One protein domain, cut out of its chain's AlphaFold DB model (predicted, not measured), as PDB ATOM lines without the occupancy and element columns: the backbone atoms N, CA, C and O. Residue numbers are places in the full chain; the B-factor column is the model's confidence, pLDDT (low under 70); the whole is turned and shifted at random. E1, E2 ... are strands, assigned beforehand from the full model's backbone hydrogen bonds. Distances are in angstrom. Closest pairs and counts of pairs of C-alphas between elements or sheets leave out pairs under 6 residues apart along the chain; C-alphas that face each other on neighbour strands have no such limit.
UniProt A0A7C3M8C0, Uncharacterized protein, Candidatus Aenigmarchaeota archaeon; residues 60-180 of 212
ATOM      1  N   LEU A  60     115.372 126.398  98.325       96.69
ATOM      2  CA  LEU A  60     116.004 127.570  97.748       96.69
ATOM      3  C   LEU A  60     116.130 128.617  98.844       96.69
ATOM      4  O   LEU A  60     115.139 129.037  99.449       96.69
ATOM      5  N   TYR A  61     117.354 129.067  99.057       98.12
ATOM      6  CA  TYR A  61     117.657 130.102 100.021       98.12
ATOM      7  C   TYR A  61     117.806 131.442  99.310       98.12
ATOM      8  O   TYR A  61     118.344 131.521  98.205       98.12
ATOM      9  N   LYS A  62     117.312 132.498  99.951       97.94
ATOM     10  CA  LYS A  62     117.323 133.874  99.459       97.94
ATOM     11  C   LYS A  62     117.896 134.782 100.537       97.94
ATOM     12  O   LYS A  62     117.337 134.881 101.628       97.94
ATOM     13  N   LEU A  63     118.979 135.477 100.217       98.25
ATOM     14  CA  LEU A  63     119.646 136.433 101.092       98.25
ATOM     15  C   LEU A  63     119.488 137.853 100.522       98.25
ATOM     16  O   LEU A  63     120.127 138.180  99.518       98.25
ATOM     17  N   PRO A  64     118.626 138.700 101.112       98.38
ATOM     18  CA  PRO A  64     118.485 140.086 100.686       98.38
ATOM     19  C   PRO A  64     119.649 140.943 101.194       98.38
ATOM     20  O   PRO A  64     120.013 140.889 102.369       98.38
ATOM     21  N   ILE A  65     120.184 141.790 100.321       98.50
ATOM     22  CA  ILE A  65     121.285 142.705 100.615       98.50
ATOM     23  C   ILE A  65     120.875 144.094 100.155       98.50
ATOM     24  O   ILE A  65     120.565 144.304  98.988       98.50
ATOM     25  N   LYS A  66     120.898 145.067 101.058       98.50
ATOM     26  CA  LYS A  66     120.665 146.470 100.728       98.50
ATOM     27  C   LYS A  66     121.980 147.222 100.701       98.50
ATOM     28  O   LYS A  66     122.740 147.206 101.666       98.50
ATOM     29  N   ILE A  67     122.220 147.912  99.595       98.19
ATOM     30  CA  ILE A  67     123.435 148.684  99.351       98.19
ATOM     31  C   ILE A  67     123.022 150.130  99.117       98.19
ATOM     32  O   ILE A  67     122.124 150.405  98.323       98.19
ATOM     33  N   THR A  68     123.636 151.055  99.849       98.25
ATOM     34  CA  THR A  68     123.354 152.493  99.757       98.25
ATOM     35  C   THR A  68     124.635 153.252  99.461       98.25
ATOM     36  O   THR A  68     125.618 153.093 100.182       98.25
ATOM     37  N   GLU A  69     124.627 154.073  98.416       98.00
ATOM     38  CA  GLU A  69     125.706 155.023  98.126       98.00
ATOM     39  C   GLU A  69     125.686 156.134  99.191       98.00
ATOM     40  O   GLU A  69     124.619 156.652  99.520       98.00
ATOM     41  N   ILE A  70     126.835 156.459  99.793       97.88
ATOM     42  CA  ILE A  70     126.889 157.414 100.919       97.88
ATOM     43  C   ILE A  70     127.681 158.689 100.629       97.88
ATOM     44  O   ILE A  70     127.621 159.620 101.432       97.88
ATOM     45  N   ASN A  71     128.403 158.768  99.510       97.00
ATOM     46  CA  ASN A  71     129.251 159.920  99.205       97.00
ATOM     47  C   ASN A  71     128.525 161.001  98.390       97.00
ATOM     48  O   ASN A  71     129.086 162.076  98.192       97.00
ATOM     49  N   GLY A  72     127.298 160.746  97.931       96.50
ATOM     50  CA  GLY A  72     126.516 161.683  97.128       96.50
ATOM     51  C   GLY A  72     126.987 161.789  95.680       96.50
ATOM     52  O   GLY A  72     126.672 162.771  95.014       96.50
ATOM     53  N   ASN A  73     127.734 160.796  95.192       96.06
ATOM     54  CA  ASN A  73     128.256 160.777  93.829       96.06
ATOM     55  C   ASN A  73     127.507 159.751  92.982       96.06
ATOM     56  O   ASN A  73     127.173 158.664  93.453       96.06
ATOM     57  N   GLU A  74     127.291 160.081  91.710       97.12
ATOM     58  CA  GLU A  74     126.896 159.085  90.721       97.12
ATOM     59  C   GLU A  74     128.072 158.147  90.422       97.12
ATOM     60  O   GLU A  74     129.229 158.561  90.330       97.12
ATOM     61  N   ARG A  75     127.758 156.863  90.295       96.00
ATOM     62  CA  ARG A  75     128.694 155.761  90.141       96.00
ATOM     63  C   ARG A  75     128.205 154.858  89.024       96.00
ATOM     64  O   ARG A  75     127.186 154.186  89.158       96.00
ATOM     65  N   ILE A  76     128.931 154.854  87.918       96.19
ATOM     66  CA  ILE A  76     128.642 154.000  86.768       96.19
ATOM     67  C   ILE A  76     129.605 152.824  86.832       96.19
ATOM     68  O   ILE A  76     130.792 153.009  87.098       96.19
ATOM     69  N   ASP A  77     129.087 151.626  86.597       94.31
ATOM     70  CA  ASP A  77     129.856 150.404  86.433       94.31
ATOM     71  C   ASP A  77     130.750 150.077  87.636       94.31
ATOM     72  O   ASP A  77     131.824 149.495  87.495       94.31
ATOM     73  N   THR A  78     130.303 150.451  88.836       94.88
ATOM     74  CA  THR A  78     131.102 150.309  90.052       94.88
ATOM     75  C   THR A  78     131.064 148.887  90.577       94.88
ATOM     76  O   THR A  78     130.012 148.246  90.632       94.88
ATOM     77  N   ILE A  79     132.238 148.422  90.992       96.44
ATOM     78  CA  ILE A  79     132.443 147.110  91.580       96.44
ATOM     79  C   ILE A  79     132.196 147.192  93.084       96.44
ATOM     80  O   ILE A  79     132.737 148.041  93.792       96.44
ATOM     81  N   ILE A  80     131.341 146.301  93.569       96.81
ATOM     82  CA  ILE A  80     130.967 146.194  94.969       96.81
ATOM     83  C   ILE A  80     131.377 144.826  95.469       96.81
ATOM     84  O   ILE A  80     130.949 143.809  94.935       96.81
ATOM     85  N   ASN A  81     132.179 144.831  96.524       97.38
ATOM     86  CA  ASN A  81     132.637 143.643  97.216       97.38
ATOM     87  C   ASN A  81     131.941 143.509  98.577       97.38
ATOM     88  O   ASN A  81     131.837 144.490  99.321       97.38
ATOM     89  N   LEU A  82     131.451 142.306  98.878       96.75
ATOM     90  CA  LEU A  82     130.655 141.967 100.051       96.75
ATOM     91  C   LEU A  82     131.099 140.613 100.612       96.75
ATOM     92  O   LEU A  82     130.976 139.601  99.931       96.75
ATOM     93  N   SER A  83     131.507 140.547 101.875       97.44
ATOM     94  CA  SER A  83     131.752 139.258 102.532       97.44
ATOM     95  C   SER A  83     130.433 138.634 102.989       97.44
ATOM     96  O   SER A  83     129.728 139.199 103.829       97.44
ATOM     97  N   LEU A  84     130.093 137.470 102.435       98.00
ATOM     98  CA  LEU A  84     128.834 136.771 102.681       98.00
ATOM     99  C   LEU A  84     129.044 135.409 103.339       98.00
ATOM    100  O   LEU A  84     130.028 134.701 103.110       98.00
ATOM    101  N   SER A  85     128.044 135.040 104.133       97.94
ATOM    102  CA  SER A  85     127.935 133.767 104.826       97.94
ATOM    103  C   SER A  85     126.766 132.972 104.254       97.94
ATOM    104  O   SER A  85     125.631 133.452 104.244       97.94
ATOM    105  N   PHE A  86     127.054 131.778 103.740       97.88
ATOM    106  CA  PHE A  86     126.092 130.938 103.026       97.88
ATOM    107  C   PHE A  86     125.634 129.750 103.878       97.88
ATOM    108  O   PHE A  86     124.445 129.432 103.909       97.88
ATOM    109  N   ASP A  87     126.565 129.105 104.588       97.19
ATOM    110  CA  ASP A  87     126.285 127.893 105.364       97.19
ATOM    111  C   ASP A  87     127.220 127.729 106.577       97.19
ATOM    112  O   ASP A  87     128.032 126.809 106.652       97.19
ATOM    113  N   GLU A  88     127.129 128.627 107.565       96.12
ATOM    114  CA  GLU A  88     128.028 128.643 108.742       96.12
ATOM    115  C   GLU A  88     128.121 127.307 109.478       96.12
ATOM    116  O   GLU A  88     129.176 126.953 110.019       96.12
ATOM    117  N   LYS A  89     127.004 126.576 109.488       97.69
ATOM    118  CA  LYS A  89     126.827 125.310 110.196       97.69
ATOM    119  C   LYS A  89     127.127 124.085 109.332       97.69
ATOM    120  O   LYS A  89     127.114 122.982 109.868       97.69
ATOM    121  N   CYS A  90     127.440 124.265 108.048       96.94
ATOM    122  CA  CYS A  90     127.686 123.181 107.099       96.94
ATOM    123  C   CYS A  90     126.510 122.190 106.990       96.94
ATOM    124  O   CYS A  90     126.697 120.974 106.982       96.94
ATOM    125  N   GLU A  91     125.294 122.724 106.889       96.94
ATOM    126  CA  GLU A  91     124.037 121.988 106.719       96.94
ATOM    127  C   GLU A  91     123.747 121.621 105.246       96.94
ATOM    128  O   GLU A  91     122.671 121.115 104.944       96.94
ATOM    129  N   LYS A  92     124.720 121.818 104.343       96.62
ATOM    130  CA  LYS A  92     124.670 121.525 102.898       96.62
ATOM    131  C   LYS A  92     123.735 122.450 102.109       96.62
ATOM    132  O   LYS A  92     123.115 122.031 101.139       96.62
ATOM    133  N   LYS A  93     123.676 123.730 102.485       96.62
ATOM    134  CA  LYS A  93     122.692 124.692 101.945       96.62
ATOM    135  C   LYS A  93     123.034 125.278 100.582       96.62
ATOM    136  O   LYS A  93     122.139 125.583  99.798       96.62
ATOM    137  N   ALA A  94     124.320 125.491 100.319       97.19
ATOM    138  CA  ALA A  94     124.777 126.279  99.181       97.19
ATOM    139  C   ALA A  94     125.801 125.503  98.361       97.19
ATOM    140  O   ALA A  94     126.948 125.337  98.768       97.19
ATOM    141  N   TRP A  95     125.412 125.024  97.189       96.75
ATOM    142  CA  TRP A  95     126.354 124.484  96.223       96.75
ATOM    143  C   TRP A  95     126.950 125.622  95.393       96.75
ATOM    144  O   TRP A  95     126.210 126.487  94.926       96.75
ATOM    145  N   ASN A  96     128.272 125.631  95.190       94.19
ATOM    146  CA  ASN A  96     128.987 126.767  94.585       94.19
ATOM    147  C   ASN A  96     128.356 127.264  93.269       94.19
ATOM    148  O   ASN A  96     128.127 128.456  93.093       94.19
ATOM    149  N   SER A  97     127.998 126.341  92.371       94.88
ATOM    150  CA  SER A  97     127.450 126.687  91.056       94.88
ATOM    151  C   SER A  97     126.004 127.191  91.079       94.88
ATOM    152  O   SER A  97     125.506 127.632  90.047       94.88
ATOM    153  N   THR A  98     125.314 127.143  92.224       95.94
ATOM    154  CA  THR A  98     123.908 127.579  92.352       95.94
ATOM    155  C   THR A  98     123.754 129.044  92.717       95.94
ATOM    156  O   THR A  98     122.649 129.569  92.602       95.94
ATOM    157  N   VAL A  99     124.830 129.705  93.156       97.50
ATOM    158  CA  VAL A  99     124.761 131.105  93.574       97.50
ATOM    159  C   VAL A  99     124.308 131.955  92.388       97.50
ATOM    160  O   VAL A  99     124.820 131.805  91.280       97.50
ATOM    161  N   ARG A 100     123.312 132.814  92.593       97.50
ATOM    162  CA  ARG A 100     122.822 133.790  91.613       97.50
ATOM    163  C   ARG A 100     122.524 135.097  92.315       97.50
ATOM    164  O   ARG A 100     122.035 135.086  93.441       97.50
ATOM    165  N   VAL A 101     122.779 136.213  91.650       98.19
ATOM    166  CA  VAL A 101     122.507 137.544  92.193       98.19
ATOM    167  C   VAL A 101     121.507 138.233  91.287       98.19
ATOM    168  O   VAL A 101     121.722 138.300  90.083       98.19
ATOM    169  N   TYR A 102     120.426 138.744  91.863       98.19
ATOM    170  CA  TYR A 102     119.416 139.500  91.131       98.19
ATOM    171  C   TYR A 102     119.263 140.897  91.710       98.19
ATOM    172  O   TYR A 102     119.270 141.080  92.928       98.19
ATOM    173  N   GLU A 103     119.075 141.862  90.824       97.75
ATOM    174  CA  GLU A 103     118.555 143.188  91.128       97.75
ATOM    175  C   GLU A 103     117.170 143.273  90.482       97.75
ATOM    176  O   GLU A 103     117.037 143.123  89.264       97.75
ATOM    177  N   ASP A 104     116.135 143.438  91.307       93.38
ATOM    178  CA  ASP A 104     114.738 143.236  90.913       93.38
ATOM    179  C   ASP A 104     114.527 141.833  90.297       93.38
ATOM    180  O   ASP A 104     114.614 140.834  91.012       93.38
ATOM    181  N   ASP A 105     114.320 141.759  88.978       95.00
ATOM    182  CA  ASP A 105     114.111 140.526  88.202       95.00
ATOM    183  C   ASP A 105     115.237 140.262  87.183       95.00
ATOM    184  O   ASP A 105     115.107 139.416  86.294       95.00
ATOM    185  N   LYS A 106     116.345 141.007  87.264       96.94
ATOM    186  CA  LYS A 106     117.480 140.878  86.344       96.94
ATOM    187  C   LYS A 106     118.672 140.268  87.055       96.94
ATOM    188  O   LYS A 106     119.076 140.745  88.112       96.94
ATOM    189  N   GLU A 107     119.235 139.224  86.457       96.88
ATOM    190  CA  GLU A 107     120.482 138.644  86.942       96.88
ATOM    191  C   GLU A 107     121.620 139.653  86.752       96.88
ATOM    192  O   GLU A 107     121.740 140.284  85.698       96.88
ATOM    193  N   VAL A 108     122.422 139.822  87.796       96.88
ATOM    194  CA  VAL A 108     123.574 140.719  87.829       96.88
ATOM    195  C   VAL A 108     124.832 139.874  87.731       96.88
ATOM    196  O   VAL A 108     124.964 138.867  88.426       96.88
ATOM    197  N   GLU A 109     125.767 140.299  86.888       96.75
ATOM    198  CA  GLU A 109     127.073 139.658  86.786       96.75
ATOM    199  C   GLU A 109     127.798 139.733  88.137       96.75
ATOM    200  O   GLU A 109     127.864 140.790  88.778       96.75
ATOM    201  N   PHE A 110     128.354 138.604  88.568       97.12
ATOM    202  CA  PHE A 110     129.057 138.506  89.840       97.12
ATOM    203  C   PHE A 110     130.222 137.516  89.766       97.12
ATOM    204  O   PHE A 110     130.243 136.611  88.939       97.12
ATOM    205  N   SER A 111     131.179 137.642  90.672       97.50
ATOM    206  CA  SER A 111     132.257 136.678  90.869       97.50
ATOM    207  C   SER A 111     132.438 136.405  92.359       97.50
ATOM    208  O   SER A 111     132.211 137.276  93.198       97.50
ATOM    209  N   LEU A 112     132.814 135.171  92.693       97.31
ATOM    210  CA  LEU A 112     133.061 134.737  94.065       97.31
ATOM    211  C   LEU A 112     134.567 134.625  94.305       97.31
ATOM    212  O   LEU A 112     135.277 133.952  93.561       97.31
ATOM    213  N   TYR A 113     135.042 135.269  95.363       97.06
ATOM    214  CA  TYR A 113     136.436 135.303  95.791       97.06
ATOM    215  C   TYR A 113     136.582 134.789  97.221       97.06
ATOM    216  O   TYR A 113     135.613 134.734  97.977       97.06
ATOM    217  N   ASN A 114     137.808 134.407  97.594       97.06
ATOM    218  CA  ASN A 114     138.159 133.985  98.957       97.06
ATOM    219  C   ASN A 114     137.202 132.917  99.522       97.06
ATOM    220  O   ASN A 114     136.810 132.935 100.690       97.06
ATOM    221  N   GLN A 115     136.809 131.981  98.656       97.56
ATOM    222  CA  GLN A 115     135.810 130.973  98.963       97.56
ATOM    223  C   GLN A 115     136.323 130.010 100.031       97.56
ATOM    224  O   GLN A 115     137.386 129.403  99.900       97.56
ATOM    225  N   THR A 116     135.522 129.829 101.072       98.38
ATOM    226  CA  THR A 116     135.721 128.789 102.076       98.38
ATOM    227  C   THR A 116     134.604 127.772 101.936       98.38
ATOM    228  O   THR A 116     133.431 128.139 101.883       98.38
ATOM    229  N   PHE A 117     134.958 126.490 101.913       98.19
ATOM    230  CA  PHE A 117     134.008 125.398 101.725       98.19
ATOM    231  C   PHE A 117     133.845 124.558 102.995       98.19
ATOM    232  O   PHE A 117     134.773 124.400 103.789       98.19
ATOM    233  N   CYS A 118     132.651 124.004 103.161       96.88
ATOM    234  CA  CYS A 118     132.357 122.868 104.019       96.88
ATOM    235  C   CYS A 118     132.785 121.552 103.334       96.88
ATOM    236  O   CYS A 118     133.383 121.546 102.252       96.88
ATOM    237  N   GLU A 119     132.458 120.415 103.953       93.88
ATOM    238  CA  GLU A 119     132.613 119.102 103.320       93.88
ATOM    239  C   GLU A 119     131.908 119.046 101.955       93.88
ATOM    240  O   GLU A 119     130.971 119.793 101.683       93.88
ATOM    241  N   GLU A 120     132.372 118.164 101.067       92.06
ATOM    242  CA  GLU A 120     131.804 117.964  99.724       92.06
ATOM    243  C   GLU A 120     131.769 119.201  98.801       92.06
ATOM    244  O   GLU A 120     131.172 119.100  97.736       92.06
ATOM    245  N   LYS A 121     132.451 120.311  99.124       93.62
ATOM    246  CA  LYS A 121     132.455 121.580  98.356       93.62
ATOM    247  C   LYS A 121     131.185 122.437  98.485       93.62
ATOM    248  O   LYS A 121     130.945 123.294  97.634       93.62
ATOM    249  N   TYR A 122     130.391 122.264  99.542       97.06
ATOM    250  CA  TYR A 122     129.343 123.245  99.855       97.06
ATOM    251  C   TYR A 122     129.977 124.571 100.289       97.06
ATOM    252  O   TYR A 122     130.924 124.583 101.072       97.06
ATOM    253  N   LEU A 123     129.493 125.685  99.752       97.75
ATOM    254  CA  LEU A 123     130.017 127.017 100.009       97.75
ATOM    255  C   LEU A 123     129.649 127.458 101.427       97.75
ATOM    256  O   LEU A 123     128.475 127.514 101.785       97.75
ATOM    257  N   LYS A 124     130.665 127.777 102.231       98.12
ATOM    258  CA  LYS A 124     130.503 128.247 103.609       98.12
ATOM    259  C   LYS A 124     130.487 129.771 103.670       98.12
ATOM    260  O   LYS A 124     129.523 130.359 104.152       98.12
ATOM    261  N   TYR A 125     131.548 130.382 103.148       98.12
ATOM    262  CA  TYR A 125     131.770 131.826 103.101       98.12
ATOM    263  C   TYR A 125     132.386 132.203 101.757       98.12
ATOM    264  O   TYR A 125     133.122 131.403 101.173       98.12
ATOM    265  N   SER A 126     132.117 133.415 101.287       98.12
ATOM    266  CA  SER A 126     132.775 133.977 100.108       98.12
ATOM    267  C   SER A 126     132.686 135.491 100.116       98.12
ATOM    268  O   SER A 126     131.686 136.049 100.564       98.12
ATOM    269  N   ASP A 127     133.672 136.133  99.507       97.81
ATOM    270  CA  ASP A 127     133.545 137.510  99.056       97.81
ATOM    271  C   ASP A 127     132.803 137.520  97.716       97.81
ATOM    272  O   ASP A 127     133.255 136.931  96.734       97.81
ATOM    273  N   LEU A 128     131.623 138.130  97.695       97.62
ATOM    274  CA  LEU A 128     130.812 138.347  96.510       97.62
ATOM    275  C   LEU A 128     131.179 139.696  95.900       97.62
ATOM    276  O   LEU A 128     130.986 140.739  96.525       97.62
ATOM    277  N   VAL A 129     131.649 139.663  94.660       97.94
ATOM    278  CA  VAL A 129     131.968 140.849  93.873       97.94
ATOM    279  C   VAL A 129     130.935 140.990  92.764       97.94
ATOM    280  O   VAL A 129     130.759 140.069  91.976       97.94
ATOM    281  N   LEU A 130     130.242 142.122  92.697       97.12
ATOM    282  CA  LEU A 130     129.218 142.404  91.686       97.12
ATOM    283  C   LEU A 130     129.404 143.796  91.091       97.12
ATOM    284  O   LEU A 130     129.964 144.682  91.735       97.12
ATOM    285  N   LYS A 131     128.904 143.999  89.872       95.75
ATOM    286  CA  LYS A 131     128.968 145.285  89.171       95.75
ATOM    287  C   LYS A 131     127.575 145.910  89.088       95.75
ATOM    288  O   LYS A 131     126.640 145.257  88.637       95.75
ATOM    289  N   SER A 132     127.416 147.165  89.515       96.88
ATOM    290  CA  SER A 132     126.136 147.880  89.373       96.88
ATOM    291  C   SER A 132     126.311 149.406  89.341       96.88
ATOM    292  O   SER A 132     127.353 149.954  89.703       96.88
ATOM    293  N   ASN A 133     125.261 150.090  88.886       97.19
ATOM    294  CA  ASN A 133     125.194 151.545  88.743       97.19
ATOM    295  C   ASN A 133     124.416 152.157  89.908       97.19
ATOM    296  O   ASN A 133     123.362 151.635  90.264       97.19
ATOM    297  N   PHE A 134     124.882 153.274  90.459       97.69
ATOM    298  CA  PHE A 134     124.210 154.003  91.533       97.69
ATOM    299  C   PHE A 134     124.156 155.493  91.219       97.69
ATOM    300  O   PHE A 134     125.175 156.110  90.924       97.69
ATOM    301  N   SER A 135     122.984 156.102  91.340       98.25
ATOM    302  CA  SER A 135     122.870 157.556  91.461       98.25
ATOM    303  C   SER A 135     123.306 158.020  92.858       98.25
ATOM    304  O   SER A 135     123.378 157.223  93.798       98.25
ATOM    305  N   ALA A 136     123.561 159.322  93.012       97.81
ATOM    306  CA  ALA A 136     123.895 159.930  94.299       97.81
ATOM    307  C   ALA A 136     122.871 159.556  95.387       97.81
ATOM    308  O   ALA A 136     121.669 159.751  95.198       97.81
ATOM    309  N   TYR A 137     123.349 159.022  96.516       98.00
ATOM    310  CA  TYR A 137     122.516 158.556  97.636       98.00
ATOM    311  C   TYR A 137     121.479 157.474  97.291       98.00
ATOM    312  O   TYR A 137     120.546 157.235  98.064       98.00
ATOM    313  N   GLN A 138     121.609 156.806  96.142       98.31
ATOM    314  CA  GLN A 138     120.685 155.751  95.757       98.31
ATOM    315  C   GLN A 138     120.858 154.527  96.660       98.31
ATOM    316  O   GLN A 138     121.970 154.096  96.979       98.31
ATOM    317  N   THR A 139     119.727 153.927  97.017       98.38
ATOM    318  CA  THR A 139     119.663 152.615  97.650       98.38
ATOM    319  C   THR A 139     119.158 151.589  96.646       98.38
ATOM    320  O   THR A 139     118.155 151.826  95.974       98.38
ATOM    321  N   LYS A 140     119.815 150.432  96.597       98.44
ATOM    322  CA  LYS A 140     119.401 149.263  95.816       98.44
ATOM    323  C   LYS A 140     119.321 148.026  96.698       98.44
ATOM    324  O   LYS A 140     120.013 147.939  97.716       98.44
ATOM    325  N   ILE A 141     118.462 147.087  96.314       98.44
ATOM    326  CA  ILE A 141     118.312 145.794  96.983       98.44
ATOM    327  C   ILE A 141     118.688 144.705  95.988       98.44
ATOM    328  O   ILE A 141     118.111 144.613  94.909       98.44
ATOM    329  N   PHE A 142     119.638 143.875  96.389       98.56
ATOM    330  CA  PHE A 142     120.057 142.687  95.671       98.56
ATOM    331  C   PHE A 142     119.552 141.454  96.408       98.56
ATOM    332  O   PHE A 142     119.442 141.438  97.637       98.56
ATOM    333  N   PHE A 143     119.266 140.403  95.658       98.56
ATOM    334  CA  PHE A 143     118.867 139.115  96.192       98.56
ATOM    335  C   PHE A 143     119.863 138.062  95.741       98.56
ATOM    336  O   PHE A 143     119.997 137.800  94.546       98.56
ATOM    337  N   VAL A 144     120.547 137.453  96.705       98.44
ATOM    338  CA  VAL A 144     121.439 136.323  96.448       98.44
ATOM    339  C   VAL A 144     120.656 135.040  96.671       98.44
ATOM    340  O   VAL A 144     120.152 134.802  97.768       98.44
ATOM    341  N   TYR A 145     120.539 134.227  95.631       98.12
ATOM    342  CA  TYR A 145     119.869 132.934  95.656       98.12
ATOM    343  C   TYR A 145     120.891 131.810  95.586       98.12
ATOM    344  O   TYR A 145     121.896 131.943  94.895       98.12
ATOM    345  N   PHE A 146     120.637 130.711  96.288       97.81
ATOM    346  CA  PHE A 146     121.459 129.502  96.242       97.81
ATOM    347  C   PHE A 146     120.660 128.288  96.727       97.81
ATOM    348  O   PHE A 146     119.624 128.432  97.381       97.81
ATOM    349  N   SER A 147     121.126 127.088  96.392       97.06
ATOM    350  CA  SER A 147     120.496 125.825  96.792       97.06
ATOM    351  C   SER A 147     121.516 124.692  96.910       97.06
ATOM    352  O   SER A 147     122.689 124.838  96.567       97.06
ATOM    353  N   GLU A 148     121.067 123.527  97.372       95.75
ATOM    354  CA  GLU A 148     121.875 122.301  97.463       95.75
ATOM    355  C   GLU A 148     122.080 121.584  96.106       95.75
ATOM    356  O   GLU A 148     122.723 120.533  96.030       95.75
ATOM    357  N   GLU A 149     121.514 122.113  95.018       93.94
ATOM    358  CA  GLU A 149     121.478 121.449  93.712       93.94
ATOM    359  C   GLU A 149     122.859 121.364  93.051       93.94
ATOM    360  O   GLU A 149     123.477 122.364  92.700       93.94
ATOM    361  N   LYS A 150     123.314 120.139  92.770       93.06
ATOM    362  CA  LYS A 150     124.615 119.899  92.115       93.06
ATOM    363  C   LYS A 150     124.554 119.952  90.585       93.06
ATOM    364  O   LYS A 150     125.590 119.966  89.932       93.06
ATOM    365  N   GLU A 151     123.350 119.936  90.010       90.62
ATOM    366  CA  GLU A 151     123.122 119.852  88.557       90.62
ATOM    367  C   GLU A 151     122.861 121.216  87.892       90.62
ATOM    368  O   GLU A 151     122.502 121.268  86.712       90.62
ATOM    369  N   VAL A 152     123.010 122.308  88.646       90.50
ATOM    370  CA  VAL A 152     122.934 123.680  88.132       90.50
ATOM    371  C   VAL A 152     124.306 124.076  87.595       90.50
ATOM    372  O   VAL A 152     125.312 123.946  88.293       90.50
ATOM    373  N   GLU A 153     124.342 124.541  86.349       91.94
ATOM    374  CA  GLU A 153     125.568 125.001  85.693       91.94
ATOM    375  C   GLU A 153     126.103 126.271  86.364       91.94
ATOM    376  O   GLU A 153     125.334 127.121  86.815       91.94
ATOM    377  N   GLU A 154     127.424 126.392  86.457       91.06
ATOM    378  CA  GLU A 154     128.075 127.552  87.066       91.06
ATOM    379  C   GLU A 154     128.003 128.761  86.119       91.06
ATOM    380  O   GLU A 154     128.228 128.604  84.915       91.06
ATOM    381  N   PRO A 155     127.679 129.966  86.621       90.62
ATOM    382  CA  PRO A 155     127.695 131.159  85.794       90.62
ATOM    383  C   PRO A 155     129.140 131.526  85.432       90.62
ATOM    384  O   PRO A 155     130.036 131.485  86.272       90.62
ATOM    385  N   ASN A 156     129.370 131.900  84.173       91.44
ATOM    386  CA  ASN A 156     130.698 132.235  83.657       91.44
ATOM    387  C   ASN A 156     130.871 133.756  83.542       91.44
ATOM    388  O   ASN A 156     130.894 134.308  82.442       91.44
ATOM    389  N   TYR A 157     130.952 134.429  84.688       93.44
ATOM    390  CA  TYR A 157     131.261 135.857  84.767       93.44
ATOM    391  C   TYR A 157     132.681 136.050  85.307       93.44
ATOM    392  O   TYR A 157     133.154 135.276  86.140       93.44
ATOM    393  N   SER A 158     133.359 137.104  84.859       94.12
ATOM    394  CA  SER A 158     134.689 137.465  85.348       94.12
ATOM    395  C   SER A 158     134.724 138.955  85.656       94.12
ATOM    396  O   SER A 158     134.743 139.784  84.748       94.12
ATOM    397  N   ILE A 159     134.699 139.289  86.945       95.31
ATOM    398  CA  ILE A 159     134.752 140.664  87.446       95.31
ATOM    399  C   ILE A 159     135.973 140.778  88.350       95.31
ATOM    400  O   ILE A 159     136.075 139.986  89.281       95.31
ATOM    401  N   PRO A 160     136.894 141.729  88.118       95.44
ATOM    402  CA  PRO A 160     138.073 141.866  88.958       95.44
ATOM    403  C   PRO A 160     137.687 142.226  90.395       95.44
ATOM    404  O   PRO A 160     136.713 142.932  90.646       95.44
ATOM    405  N   TYR A 161     138.486 141.754  91.345       94.69
ATOM    406  CA  TYR A 161     138.336 142.133  92.741       94.69
ATOM    407  C   TYR A 161     138.839 143.567  92.947       94.69
ATOM    408  O   TYR A 161     140.007 143.855  92.688       94.69
ATOM    409  N   GLU A 162     137.977 144.444  93.459       92.06
ATOM    410  CA  GLU A 162     138.323 145.813  93.844       92.06
ATOM    411  C   GLU A 162     137.845 146.100  95.272       92.06
ATOM    412  O   GLU A 162     136.789 145.629  95.708       92.06
ATOM    413  N   GLU A 163     138.637 146.867  96.027       88.38
ATOM    414  CA  GLU A 163     138.218 147.322  97.349       88.38
ATOM    415  C   GLU A 163     137.104 148.353  97.212       88.38
ATOM    416  O   GLU A 163     137.254 149.396  96.571       88.38
ATOM    417  N   ASN A 164     135.973 148.064  97.848       82.62
ATOM    418  CA  ASN A 164     134.833 148.947  97.777       82.62
ATOM    419  C   ASN A 164     134.900 150.020  98.874       82.62
ATOM    420  O   ASN A 164     135.055 149.709 100.054       82.62
ATOM    421  N   SER A 165     134.719 151.287  98.499       87.19
ATOM    422  CA  SER A 165     134.618 152.403  99.441       87.19
ATOM    423  C   SER A 165     133.418 153.296  99.129       87.19
ATOM    424  O   SER A 165     133.042 153.517  97.975       87.19
ATOM    425  N   GLY A 166     132.801 153.843 100.178       93.94
ATOM    426  CA  GLY A 166     131.679 154.776 100.053       93.94
ATOM    427  C   GLY A 166     130.327 154.132  99.737       93.94
ATOM    428  O   GLY A 166     129.474 154.778  99.131       93.94
ATOM    429  N   PHE A 167     130.120 152.895 100.189       96.62
ATOM    430  CA  PHE A 167     128.795 152.289 100.286       96.62
ATOM    431  C   PHE A 167     128.530 151.806 101.708       96.62
ATOM    432  O   PHE A 167     129.428 151.329 102.400       96.62
ATOM    433  N   LYS A 168     127.270 151.893 102.124       97.38
ATOM    434  CA  LYS A 168     126.750 151.229 103.315       97.38
ATOM    435  C   LYS A 168     126.027 149.957 102.891       97.38
ATOM    436  O   LYS A 168     125.119 150.013 102.062       97.38
ATOM    437  N   VAL A 169     126.414 148.836 103.487       97.19
ATOM    438  CA  VAL A 169     125.849 147.513 103.209       97.19
ATOM    439  C   VAL A 169     125.062 147.038 104.426       97.19
ATOM    440  O   VAL A 169     125.559 147.079 105.549       97.19
ATOM    441  N   GLU A 170     123.838 146.577 104.197       98.19
ATOM    442  CA  GLU A 170     122.964 145.961 105.194       98.19
ATOM    443  C   GLU A 170     122.531 144.581 104.671       98.19
ATOM    444  O   GLU A 170     121.844 144.489 103.653       98.19
ATOM    445  N   ILE A 171     122.945 143.506 105.348       97.88
ATOM    446  CA  ILE A 171     122.554 142.127 105.013       97.88
ATOM    447  C   ILE A 171     121.349 141.751 105.878       97.88
ATOM    448  O   ILE A 171     121.396 141.880 107.103       97.88
ATOM    449  N   PHE A 172     120.266 141.300 105.250       98.06
ATOM    450  CA  PHE A 172     119.058 140.869 105.950       98.06
ATOM    451  C   PHE A 172     119.093 139.373 106.283       98.06
ATOM    452  O   PHE A 172     119.864 138.625 105.684       98.06
ATOM    453  N   PRO A 173     118.239 138.909 107.215       97.62
ATOM    454  CA  PRO A 173     118.121 137.489 107.522       97.62
ATOM    455  C   PRO A 173     117.794 136.632 106.294       97.62
ATOM    456  O   PRO A 173     117.011 137.033 105.428       97.62
ATOM    457  N   LEU A 174     118.368 135.429 106.270       97.44
ATOM    458  CA  LEU A 174     118.133 134.423 105.240       97.44
ATOM    459  C   LEU A 174     116.657 134.006 105.196       97.44
ATOM    460  O   LEU A 174     116.037 133.767 106.234       97.44
ATOM    461  N   GLN A 175     116.114 133.882 103.990       97.44
ATOM    462  CA  GLN A 175     114.769 133.380 103.721       97.44
ATOM    463  C   GLN A 175     114.857 132.026 103.015       97.44
ATOM    464  O   GLN A 175     115.729 131.824 102.173       97.44
ATOM    465  N   GLU A 176     113.942 131.115 103.331       96.56
ATOM    466  CA  GLU A 176     113.880 129.773 102.748       96.56
ATOM    467  C   GLU A 176     112.544 129.581 102.029       96.56
ATOM    468  O   GLU A 176     111.484 129.956 102.538       96.56
ATOM    469  N   THR A 177     112.590 128.992 100.838       93.56
ATOM    470  CA  THR A 177     111.405 128.602 100.076       93.56
ATOM    471  C   THR A 177     111.619 127.251  99.405       93.56
ATOM    472  O   THR A 177     112.742 126.862  99.104       93.56
ATOM    473  N   LYS A 178     110.535 126.510  99.167       90.31
ATOM    474  CA  LYS A 178     110.592 125.213  98.486       90.31
ATOM    475  C   LYS A 178     110.319 125.400  97.005       90.31
ATOM    476  O   LYS A 178     109.281 125.942  96.637       90.31
ATOM    477  N   ILE A 179     111.223 124.905  96.170       89.62
ATOM    478  CA  ILE A 179     111.103 124.944  94.710       89.62
ATOM    479  C   ILE A 179     111.176 123.541  94.121       89.62
ATOM    480  O   ILE A 179     111.613 122.601  94.785       89.62
ATOM    481  N   LEU A 180     110.770 123.390  92.861       85.81
ATOM    482  CA  LEU A 180     110.972 122.149  92.120       85.81
ATOM    483  C   LEU A 180     112.464 121.918  91.855       85.81
ATOM    484  O   LEU A 180     113.177 122.787  91.361       85.81
TER     485      LEU A 180
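What this domain is: This is residues 60 to 180 of the 212 residues of an uncharacterized protein of Candidatus Aenigmarchaeota archaeon (UniProt A0A7C3M8C0). Two strongly twisted sheets lie face to face as a sandwich, with their strands crossed at 47 degrees. One is a branched sheet in which E1 has E6 and then E3 to one side, and E7 and E8 to the other; the second sheet is E2, E5 and E4, with E5 in its middle. Residues 148 to 166, the long stretch between E6 and E7, run along the outside without a named element. The printed part has 121 residues, with no named helix and eight strands in the order E1 to E8, neighbours in both sheets being antiparallel, and the class is all strand. The whole is compact, with a radius of gyration of the C-alphas of 14.3 A, yet elongated in outline, spanning 43 by 27 by 24 A.

How they stand to each other: E1, residues 60 to 69, has three neighbours in the branched sheet. On one side of it, beside residues 60 to 68, is E6, residues 139 to 147, antiparallel at 158 degrees; N 63 and O 144 are 2.8 A apart, within hydrogen-bond range. On the other side the pairing is staggered: E8, residues 175 to 180, is beside residues 60 to 62, and E7, residues 167 to 171, is beside residues 65 to 69. Both are antiparallel to E1, with N 60 and O 177 at 2.8 A and N 66 and O 170 at 2.8 A, both within hydrogen-bond range. E3, residues 100 to 103, is an edge strand antiparallel to E6, on the other side of E6 from E1, with N 102 and O 143 at 2.9 A, within hydrogen-bond range. Residues 102 to 103 of E3 also pair, antiparallel, with residues 106 to 107. The other sheet runs E2, residues 75 to 85, then E5, residues 123 to 134, then E4, residues 110 to 117. E2 and E5 are antiparallel at 162 degrees, with N 80 and O 130 at 2.8 A, within hydrogen-bond range. E4 and E5 form a hairpin, antiparallel at 163 degrees, with N 113 and O 127 at 2.8 A, within hydrogen-bond range. The two sheets form a sandwich, two sheets face to face, 9.1 A centre to centre over the parts that face each other, with best planes 27 degrees apart. E1 and E2 are near each other, with 7 pairs of C-alphas within 10 A. The closest C-alphas of E1 and E5 are those of Glu 69 and Phe 134, 6.8 A apart. E1 and E4 are apart.

Where its parts are: E1 begins at C-alpha 60, at (116.004, 127.570, 97.748), and is 29.1 A long. E2 is 26.5 A long and bends by 63 degrees at residue 78. E3 has four residues. E4 is 18.4 A long and bends by 76 degrees at residue 114. E5, the longest strand by residues with 12, begins at C-alpha 123, at (130.017, 127.017, 100.009), is 28.9 A long and bends by 53 degrees at residue 131. E6 is 26.8 A long. E7 has five residues and E8 six, and E8 ends at C-alpha 180, at (110.972, 122.149, 92.120).

The domain as a whole: The two C-alphas farthest apart are those of Gly 72 and Glu 120, 44.1 A, while those of Leu 60 and Leu 180 are 9.3 A apart. The printed part has no cut. The links from E2 to E3, 14 residues, and from E6 to E7, 19 residues, are long. The mean pLDDT of the printed part is 96.1, and no printed residue is under 70.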